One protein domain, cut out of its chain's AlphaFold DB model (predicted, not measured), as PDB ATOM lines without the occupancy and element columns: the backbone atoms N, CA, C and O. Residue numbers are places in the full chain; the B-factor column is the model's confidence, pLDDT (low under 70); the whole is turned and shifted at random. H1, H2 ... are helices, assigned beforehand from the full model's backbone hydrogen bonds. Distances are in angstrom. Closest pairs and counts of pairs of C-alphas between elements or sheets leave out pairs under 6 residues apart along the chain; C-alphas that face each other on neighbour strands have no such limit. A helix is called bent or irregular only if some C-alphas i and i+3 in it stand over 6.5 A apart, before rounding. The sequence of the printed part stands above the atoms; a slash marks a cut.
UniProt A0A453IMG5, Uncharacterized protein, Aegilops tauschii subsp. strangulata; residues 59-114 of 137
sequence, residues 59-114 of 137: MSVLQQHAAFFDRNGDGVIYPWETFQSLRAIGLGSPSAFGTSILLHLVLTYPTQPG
ATOM      1  N   MET A  59      -0.911 -89.570 -55.711       84.81
ATOM      2  CA  MET A  59      -1.836 -88.498 -55.349       84.81
ATOM      3  C   MET A  59      -2.712 -88.875 -54.152       84.81
ATOM      4  O   MET A  59      -3.213 -90.001 -54.044       84.81
ATOM      5  N   SER A  60      -2.970 -87.898 -53.283       87.62
ATOM      6  CA  SER A  60      -4.000 -88.019 -52.249       87.62
ATOM      7  C   SER A  60      -5.393 -88.194 -52.861       87.62
ATOM      8  O   SER A  60      -5.626 -87.820 -54.009       87.62
ATOM      9  N   VAL A  61      -6.353 -88.710 -52.091       86.06
ATOM     10  CA  VAL A  61      -7.747 -88.868 -52.553       86.06
ATOM     11  C   VAL A  61      -8.338 -87.539 -53.044       86.06
ATOM     12  O   VAL A  61      -9.044 -87.514 -54.052       86.06
ATOM     13  N   LEU A  62      -8.014 -86.425 -52.381       87.38
ATOM     14  CA  LEU A  62      -8.478 -85.102 -52.805       87.38
ATOM     15  C   LEU A  62      -7.840 -84.672 -54.133       87.38
ATOM     16  O   LEU A  62      -8.530 -84.165 -55.012       87.38
ATOM     17  N   GLN A  63      -6.543 -84.920 -54.311       87.25
ATOM     18  CA  GLN A  63      -5.865 -84.653 -55.582       87.25
ATOM     19  C   GLN A  63      -6.394 -85.550 -56.706       87.25
ATOM     20  O   GLN A  63      -6.585 -85.068 -57.813       87.25
ATOM     21  N   GLN A  64      -6.711 -86.818 -56.428       87.69
ATOM     22  CA  GLN A  64      -7.363 -87.706 -57.397       87.69
ATOM     23  C   GLN A  64      -8.756 -87.193 -57.788       87.69
ATOM     24  O   GLN A  64      -9.149 -87.309 -58.946       87.69
ATOM     25  N   HIS A  65      -9.500 -86.614 -56.839       87.69
ATOM     26  CA  HIS A  65     -10.778 -85.966 -57.121       87.69
ATOM     27  C   HIS A  65     -10.601 -84.743 -58.029       87.69
ATOM     28  O   HIS A  65     -11.312 -84.624 -59.021       87.69
ATOM     29  N   ALA A  66      -9.634 -83.869 -57.741       86.75
ATOM     30  CA  ALA A  66      -9.340 -82.714 -58.590       86.75
ATOM     31  C   ALA A  66      -8.881 -83.140 -59.998       86.75
ATOM     32  O   ALA A  66      -9.441 -82.683 -60.992       86.75
ATOM     33  N   ALA A  67      -7.963 -84.108 -60.084       87.19
ATOM     34  CA  ALA A  67      -7.441 -84.664 -61.336       87.19
ATOM     35  C   ALA A  67      -8.495 -85.399 -62.187       87.19
ATOM     36  O   ALA A  67      -8.254 -85.720 -63.346       87.19
ATOM     37  N   PHE A  68      -9.669 -85.710 -61.632       88.19
ATOM     38  CA  PHE A  68     -10.785 -86.233 -62.422       88.19
ATOM     39  C   PHE A  68     -11.464 -85.138 -63.265       88.19
ATOM     40  O   PHE A  68     -11.994 -85.417 -64.347       88.19
ATOM     41  N   PHE A  69     -11.484 -83.902 -62.767       88.69
ATOM     42  CA  PHE A  69     -12.085 -82.756 -63.451       88.69
ATOM     43  C   PHE A  69     -11.070 -81.985 -64.298       88.69
ATOM     44  O   PHE A  69     -11.440 -81.515 -65.369       88.69
ATOM     45  N   ASP A  70      -9.814 -81.924 -63.854       88.94
ATOM     46  CA  ASP A  70      -8.669 -81.405 -64.605       88.94
ATOM     47  C   ASP A  70      -8.125 -82.496 -65.545       88.94
ATOM     48  O   ASP A  70      -7.331 -83.355 -65.151       88.94
ATOM     49  N   ARG A  71      -8.634 -82.542 -66.781       84.06
ATOM     50  CA  ARG A  71      -8.345 -83.641 -67.717       84.06
ATOM     51  C   ARG A  71      -7.039 -83.416 -68.468       84.06
ATOM     52  O   ARG A  71      -6.440 -84.394 -68.923       84.06
ATOM     53  N   ASN A  72      -6.641 -82.160 -68.654       87.94
ATOM     54  CA  ASN A  72      -5.393 -81.785 -69.309       87.94
ATOM     55  C   ASN A  72      -4.198 -81.741 -68.328       87.94
ATOM     56  O   ASN A  72      -3.059 -81.863 -68.780       87.94
ATOM     57  N   GLY A  73      -4.450 -81.676 -67.016       85.50
ATOM     58  CA  GLY A  73      -3.440 -81.712 -65.962       85.50
ATOM     59  C   GLY A  73      -2.686 -80.394 -65.786       85.50
ATOM     60  O   GLY A  73      -1.539 -80.425 -65.331       85.50
ATOM     61  N   ASP A  74      -3.270 -79.264 -66.191       87.88
ATOM     62  CA  ASP A  74      -2.645 -77.941 -66.075       87.88
ATOM     63  C   ASP A  74      -2.972 -77.223 -64.751       87.88
ATOM     64  O   ASP A  74      -2.410 -76.160 -64.464       87.88
ATOM     65  N   GLY A  75      -3.824 -77.824 -63.914       84.94
ATOM     66  CA  GLY A  75      -4.267 -77.276 -62.636       84.94
ATOM     67  C   GLY A  75      -5.440 -76.297 -62.739       84.94
ATOM     68  O   GLY A  75      -5.849 -75.747 -61.714       84.94
ATOM     69  N   VAL A  76      -5.999 -76.075 -63.933       85.25
ATOM     70  CA  VAL A  76      -7.143 -75.197 -64.185       85.25
ATOM     71  C   VAL A  76      -8.296 -76.012 -64.754       85.25
ATOM     72  O   VAL A  76      -8.250 -76.519 -65.864       85.25
ATOM     73  N   ILE A  77      -9.398 -76.083 -64.011       88.50
ATOM     74  CA  ILE A  77     -10.585 -76.813 -64.459       88.50
ATOM     75  C   ILE A  77     -11.441 -75.891 -65.328       88.50
ATOM     76  O   ILE A  77     -12.007 -74.913 -64.835       88.50
ATOM     77  N   TYR A  78     -11.581 -76.221 -66.614       88.38
ATOM     78  CA  TYR A  78     -12.431 -75.461 -67.530       88.38
ATOM     79  C   TYR A  78     -13.881 -75.988 -67.590       88.38
ATOM     80  O   TYR A  78     -14.132 -77.193 -67.428       88.38
ATOM     81  N   PRO A  79     -14.866 -75.137 -67.964       88.69
ATOM     82  CA  PRO A  79     -16.263 -75.560 -68.112       88.69
ATOM     83  C   PRO A  79     -16.454 -76.740 -69.073       88.69
ATOM     84  O   PRO A  79     -17.295 -77.616 -68.857       88.69
ATOM     85  N   TRP A  80     -15.667 -76.804 -70.146       88.25
ATOM     86  CA  TRP A  80     -15.765 -77.901 -71.106       88.25
ATOM     87  C   TRP A  80     -15.208 -79.225 -70.566       88.25
ATOM     88  O   TRP A  80     -15.706 -80.298 -70.913       88.25
ATOM     89  N   GLU A  81     -14.208 -79.182 -69.689       88.88
ATOM     90  CA  GLU A  81     -13.674 -80.382 -69.039       88.88
ATOM     91  C   GLU A  81     -14.631 -80.900 -67.977       88.88
ATOM     92  O   GLU A  81     -14.945 -82.087 -67.962       88.88
ATOM     93  N   THR A  82     -15.217 -80.001 -67.186       90.62
ATOM     94  CA  THR A  82     -16.274 -80.376 -66.242       90.62
ATOM     95  C   THR A  82     -17.488 -80.952 -66.955       90.62
ATOM     96  O   THR A  82     -18.046 -81.947 -66.497       90.62
ATOM     97  N   PHE A  83     -17.870 -80.415 -68.118       90.38
ATOM     98  CA  PHE A  83     -18.908 -81.025 -68.949       90.38
ATOM     99  C   PHE A  83     -18.547 -82.465 -69.336       90.38
ATOM    100  O   PHE A  83     -19.355 -83.372 -69.140       90.38
ATOM    101  N   GLN A  84     -17.332 -82.704 -69.838       91.19
ATOM    102  CA  GLN A  84     -16.871 -84.050 -70.191       91.19
ATOM    103  C   GLN A  84     -16.830 -84.994 -68.983       91.19
ATOM    104  O   GLN A  84     -17.229 -86.151 -69.100       91.19
ATOM    105  N   SER A  85     -16.390 -84.514 -67.822       90.44
ATOM    106  CA  SER A  85     -16.322 -85.305 -66.591       90.44
ATOM    107  C   SER A  85     -17.716 -85.631 -66.040       90.44
ATOM    108  O   SER A  85     -17.972 -86.774 -65.668       90.44
ATOM    109  N   LEU A  86     -18.674 -84.701 -66.110       91.31
ATOM    110  CA  LEU A  86     -20.084 -84.964 -65.789       91.31
ATOM    111  C   LEU A  86     -20.721 -85.967 -66.765       91.31
ATOM    112  O   LEU A  86     -21.464 -86.857 -66.348       91.31
ATOM    113  N   ARG A  87     -20.387 -85.874 -68.057       91.06
ATOM    114  CA  ARG A  87     -20.792 -86.864 -69.067       91.06
ATOM    115  C   ARG A  87     -20.188 -88.240 -68.790       91.06
ATOM    116  O   ARG A  87     -20.876 -89.236 -68.988       91.06
ATOM    117  N   ALA A  88     -18.951 -88.302 -68.300       88.88
ATOM    118  CA  ALA A  88     -18.283 -89.550 -67.930       88.88
ATOM    119  C   ALA A  88     -18.900 -90.217 -66.687       88.88
ATOM    120  O   ALA A  88     -18.884 -91.439 -66.590       88.88
ATOM    121  N   ILE A  89     -19.485 -89.436 -65.769       88.19
ATOM    122  CA  ILE A  89     -20.248 -89.953 -64.615       88.19
ATOM    123  C   ILE A  89     -21.627 -90.501 -65.044       88.19
ATOM    124  O   ILE A  89     -22.237 -91.277 -64.313       88.19
ATOM    125  N   GLY A  90     -22.111 -90.143 -66.239       88.69
ATOM    126  CA  GLY A  90     -23.400 -90.593 -66.778       88.69
ATOM    127  C   GLY A  90     -24.513 -89.545 -66.718       88.69
ATOM    128  O   GLY A  90     -25.680 -89.879 -66.919       88.69
ATOM    129  N   LEU A  91     -24.186 -88.273 -66.462       87.19
ATOM    130  CA  LEU A  91     -25.170 -87.193 -66.495       87.19
ATOM    131  C   LEU A  91     -25.591 -86.893 -67.949       87.19
ATOM    132  O   LEU A  91     -24.762 -86.874 -68.863       87.19
ATOM    133  N   GLY A  92     -26.887 -86.662 -68.179       88.44
ATOM    134  CA  GLY A  92     -27.424 -86.339 -69.506       88.44
ATOM    135  C   GLY A  92     -26.843 -85.044 -70.092       88.44
ATOM    136  O   GLY A  92     -26.443 -84.144 -69.362       88.44
ATOM    137  N   SER A  93     -26.811 -84.916 -71.424       87.56
ATOM    138  CA  SER A  93     -26.193 -83.768 -72.113       87.56
ATOM    139  C   SER A  93     -26.676 -82.379 -71.646       87.56
ATOM    140  O   SER A  93     -25.818 -81.554 -71.334       87.56
ATOM    141  N   PRO A  94     -27.990 -82.078 -71.561       88.81
ATOM    142  CA  PRO A  94     -28.437 -80.747 -71.141       88.81
ATOM    143  C   PRO A  94     -28.174 -80.466 -69.654       88.81
ATOM    144  O   PRO A  94     -27.782 -79.353 -69.307       88.81
ATOM    145  N   SER A  95     -28.324 -81.464 -68.774       87.19
ATOM    146  CA  SER A  95     -28.045 -81.301 -67.343       87.19
ATOM    147  C   SER A  95     -26.551 -81.152 -67.068       87.19
ATOM    148  O   SER A  95     -26.167 -80.269 -66.309       87.19
ATOM    149  N   ALA A  96     -25.692 -81.919 -67.744       89.25
ATOM    150  CA  ALA A  96     -24.241 -81.777 -67.644       89.25
ATOM    151  C   ALA A  96     -23.757 -80.389 -68.078       89.25
ATOM    152  O   ALA A  96     -22.867 -79.820 -67.446       89.25
ATOM    153  N   PHE A  97     -24.352 -79.824 -69.133       90.94
ATOM    154  CA  PHE A  97     -24.009 -78.478 -69.582       90.94
ATOM    155  C   PHE A  97     -24.430 -77.418 -68.556       90.94
ATOM    156  O   PHE A  97     -23.604 -76.608 -68.139       90.94
ATOM    157  N   GLY A  98     -25.683 -77.471 -68.086       90.38
ATOM    158  CA  GLY A  98     -26.191 -76.540 -67.077       90.38
ATOM    159  C   GLY A  98     -25.404 -76.594 -65.766       90.38
ATOM    160  O   GLY A  98     -24.996 -75.556 -65.249       90.38
ATOM    161  N   THR A  99     -25.122 -77.798 -65.256       87.69
ATOM    162  CA  THR A  99     -24.333 -77.983 -64.031       87.69
ATOM    163  C   THR A  99     -22.896 -77.506 -64.202       87.69
ATOM    164  O   THR A  99     -22.373 -76.878 -63.287       87.69
ATOM    165  N   SER A 100     -22.264 -77.740 -65.358       89.75
ATOM    166  CA  SER A 100     -20.911 -77.232 -65.601       89.75
ATOM    167  C   SER A 100     -20.859 -75.706 -65.512       89.75
ATOM    168  O   SER A 100     -20.059 -75.159 -64.753       89.75
ATOM    169  N   ILE A 101     -21.756 -75.009 -66.215       89.88
ATOM    170  CA  ILE A 101     -21.810 -73.543 -66.170       89.88
ATOM    171  C   ILE A 101     -22.095 -73.050 -64.748       89.88
ATOM    172  O   ILE A 101     -21.402 -72.158 -64.268       89.88
ATOM    173  N   LEU A 102     -23.057 -73.660 -64.049       89.88
ATOM    174  CA  LEU A 102     -23.393 -73.294 -62.673       89.88
ATOM    175  C   LEU A 102     -22.189 -73.425 -61.731       89.88
ATOM    176  O   LEU A 102     -21.912 -72.503 -60.968       89.88
ATOM    177  N   LEU A 103     -21.459 -74.542 -61.804       88.31
ATOM    178  CA  LEU A 103     -20.278 -74.772 -60.972       88.31
ATOM    179  C   LEU A 103     -19.211 -73.708 -61.218       88.31
ATOM    180  O   LEU A 103     -18.684 -73.166 -60.258       88.31
ATOM    181  N   HIS A 104     -18.936 -73.344 -62.470       87.19
ATOM    182  CA  HIS A 104     -17.919 -72.329 -62.757       87.19
ATOM    183  C   HIS A 104     -18.391 -70.938 -62.341       87.19
ATOM    184  O   HIS A 104     -17.619 -70.205 -61.738       87.19
ATOM    185  N   LEU A 105     -19.658 -70.576 -62.556       86.06
ATOM    186  CA  LEU A 105     -20.181 -69.280 -62.105       86.06
ATOM    187  C   LEU A 105     -20.101 -69.108 -60.582       86.06
ATOM    188  O   LEU A 105     -19.777 -68.022 -60.107       86.06
ATOM    189  N   VAL A 106     -20.366 -70.173 -59.822       84.50
ATOM    190  CA  VAL A 106     -20.312 -70.143 -58.352       84.50
ATOM    191  C   VAL A 106     -18.875 -70.261 -57.835       84.50
ATOM    192  O   VAL A 106     -18.530 -69.623 -56.843       84.50
ATOM    193  N   LEU A 107     -18.028 -71.059 -58.495       78.44
ATOM    194  CA  LEU A 107     -16.698 -71.422 -57.997       78.44
ATOM    195  C   LEU A 107     -15.540 -70.611 -58.593       78.44
ATOM    196  O   LEU A 107     -14.444 -70.686 -58.045       78.44
ATOM    197  N   THR A 108     -15.747 -69.790 -59.629       74.62
ATOM    198  CA  THR A 108     -14.686 -68.907 -60.169       74.62
ATOM    199  C   THR A 108     -14.118 -67.988 -59.074       74.62
ATOM    200  O   THR A 108     -12.906 -67.872 -58.920       74.62
ATOM    201  N   TYR A 109     -14.992 -67.392 -58.258       63.34
ATOM    202  CA  TYR A 109     -14.632 -66.441 -57.196       63.34
ATOM    203  C   TYR A 109     -14.128 -67.016 -55.859       63.34
ATOM    204  O   TYR A 109     -13.751 -66.234 -54.998       63.34
ATOM    205  N   PRO A 110     -14.172 -68.324 -55.580       70.44
ATOM    206  CA  PRO A 110     -13.374 -68.886 -54.476       70.44
ATOM    207  C   PRO A 110     -12.056 -69.545 -54.911       70.44
ATOM    208  O   PRO A 110     -11.223 -69.824 -54.054       70.44
ATOM    209  N   THR A 111     -11.851 -69.816 -56.205       64.06
ATOM    210  CA  THR A 111     -10.726 -70.656 -56.681       64.06
ATOM    211  C   THR A 111      -9.571 -69.893 -57.329       64.06
ATOM    212  O   THR A 111      -8.515 -70.475 -57.566       64.06
ATOM    213  N   GLN A 112      -9.723 -68.592 -57.582       64.06
ATOM    214  CA  GLN A 112      -8.671 -67.760 -58.163       64.06
ATOM    215  C   GLN A 112      -7.601 -67.364 -57.115       64.06
ATOM    216  O   GLN A 112      -7.910 -66.709 -56.116       64.06
ATOM    217  N   PRO A 113      -6.316 -67.692 -57.327       57.31
ATOM    218  CA  PRO A 113      -5.246 -67.202 -56.466       57.31
ATOM    219  C   PRO A 113      -5.060 -65.698 -56.720       57.31
ATOM    220  O   PRO A 113      -4.630 -65.297 -57.800       57.31
ATOM    221  N   GLY A 114      -5.429 -64.858 -55.749       58.88
ATOM    222  CA  GLY A 114      -5.217 -63.404 -55.814       58.88
ATOM    223  C   GLY A 114      -6.450 -62.524 -55.608       58.88
ATOM    224  O   GLY A 114      -6.331 -61.307 -55.709       58.88
TER     225      GLY A 114
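What this domain is: This is residues 59 to 114 of the 137 residues of an uncharacterized protein of Aegilops tauschii subsp. strangulata (UniProt A0A453IMG5). What would one see first? Three helices share one small domain: H2 sits in the middle, the long H3 crosses it, and H1 meets it with its far end at Phe 69, while residues 60 to 65, of which 61 to 65 belong to H1, stick out free. H1 and H3 lie on different sides of H2 and stay apart. What is it made of, and how large is it? The printed part has 56 residues, with three named helices in the order H1, H2, H3 and no named strand, and its class is all helix. It is compact, with a radius of gyration of the C-alphas of 11.5 A and spans of 31 by 25 by 17 A.

How they stand to each other: How does H1, residues 61 to 69, stand to H2, residues 79 to 89? They touch, and their closest C-alphas, those of Phe 69 and Thr 82, are 5.6 A apart. They run opposite ways at a steep tilt of 69 degrees, only just short of about perpendicular. How does H2 stand to H3, residues 93 to 111? They touch, with the closest C-alphas, those of Phe 83 and Ser 100, 5.4 A apart. They run opposite ways at a steep tilt of 54 degrees. What of H1 and H3? They are apart. What do the backbone N and O atoms show? In H2 every O i to N i+4 pair is within hydrogen-bond range; in H1 it is 4 of 5 and in H3 13 of 15.

Where its parts are: Where does the first helix lie? H1 begins with C-alpha 61 at (-7.747, -88.868, -52.553) and is 13.2 A long from first to last C-alpha. Where does the second lie? H2 begins with C-alpha 79 at (-16.263, -75.560, -68.112) and is 15.3 A long. Where does the third lie, and how straight is it? H3 is 25.5 A long and ends with C-alpha 111 at (-10.726, -70.656, -56.681). It has a kink of 33 degrees near residue 105 and is irregular, but only just: C-alphas 106 and 109 are 6.9 A apart.

The domain as a whole: How far does it reach? The two C-alphas farthest apart, those of Gly 92 and Gly 114, are 34.7 A apart. Is there a cut, and how long are the links? The printed part has no cut; the link from H1 to H2 has 9 residues and is short, and the link from H2 to H3 has 3 residues and is tight. Where is the model less sure? The mean pLDDT of the printed part is 85.0, and residue 109 and residues 111 to 114 are under 70.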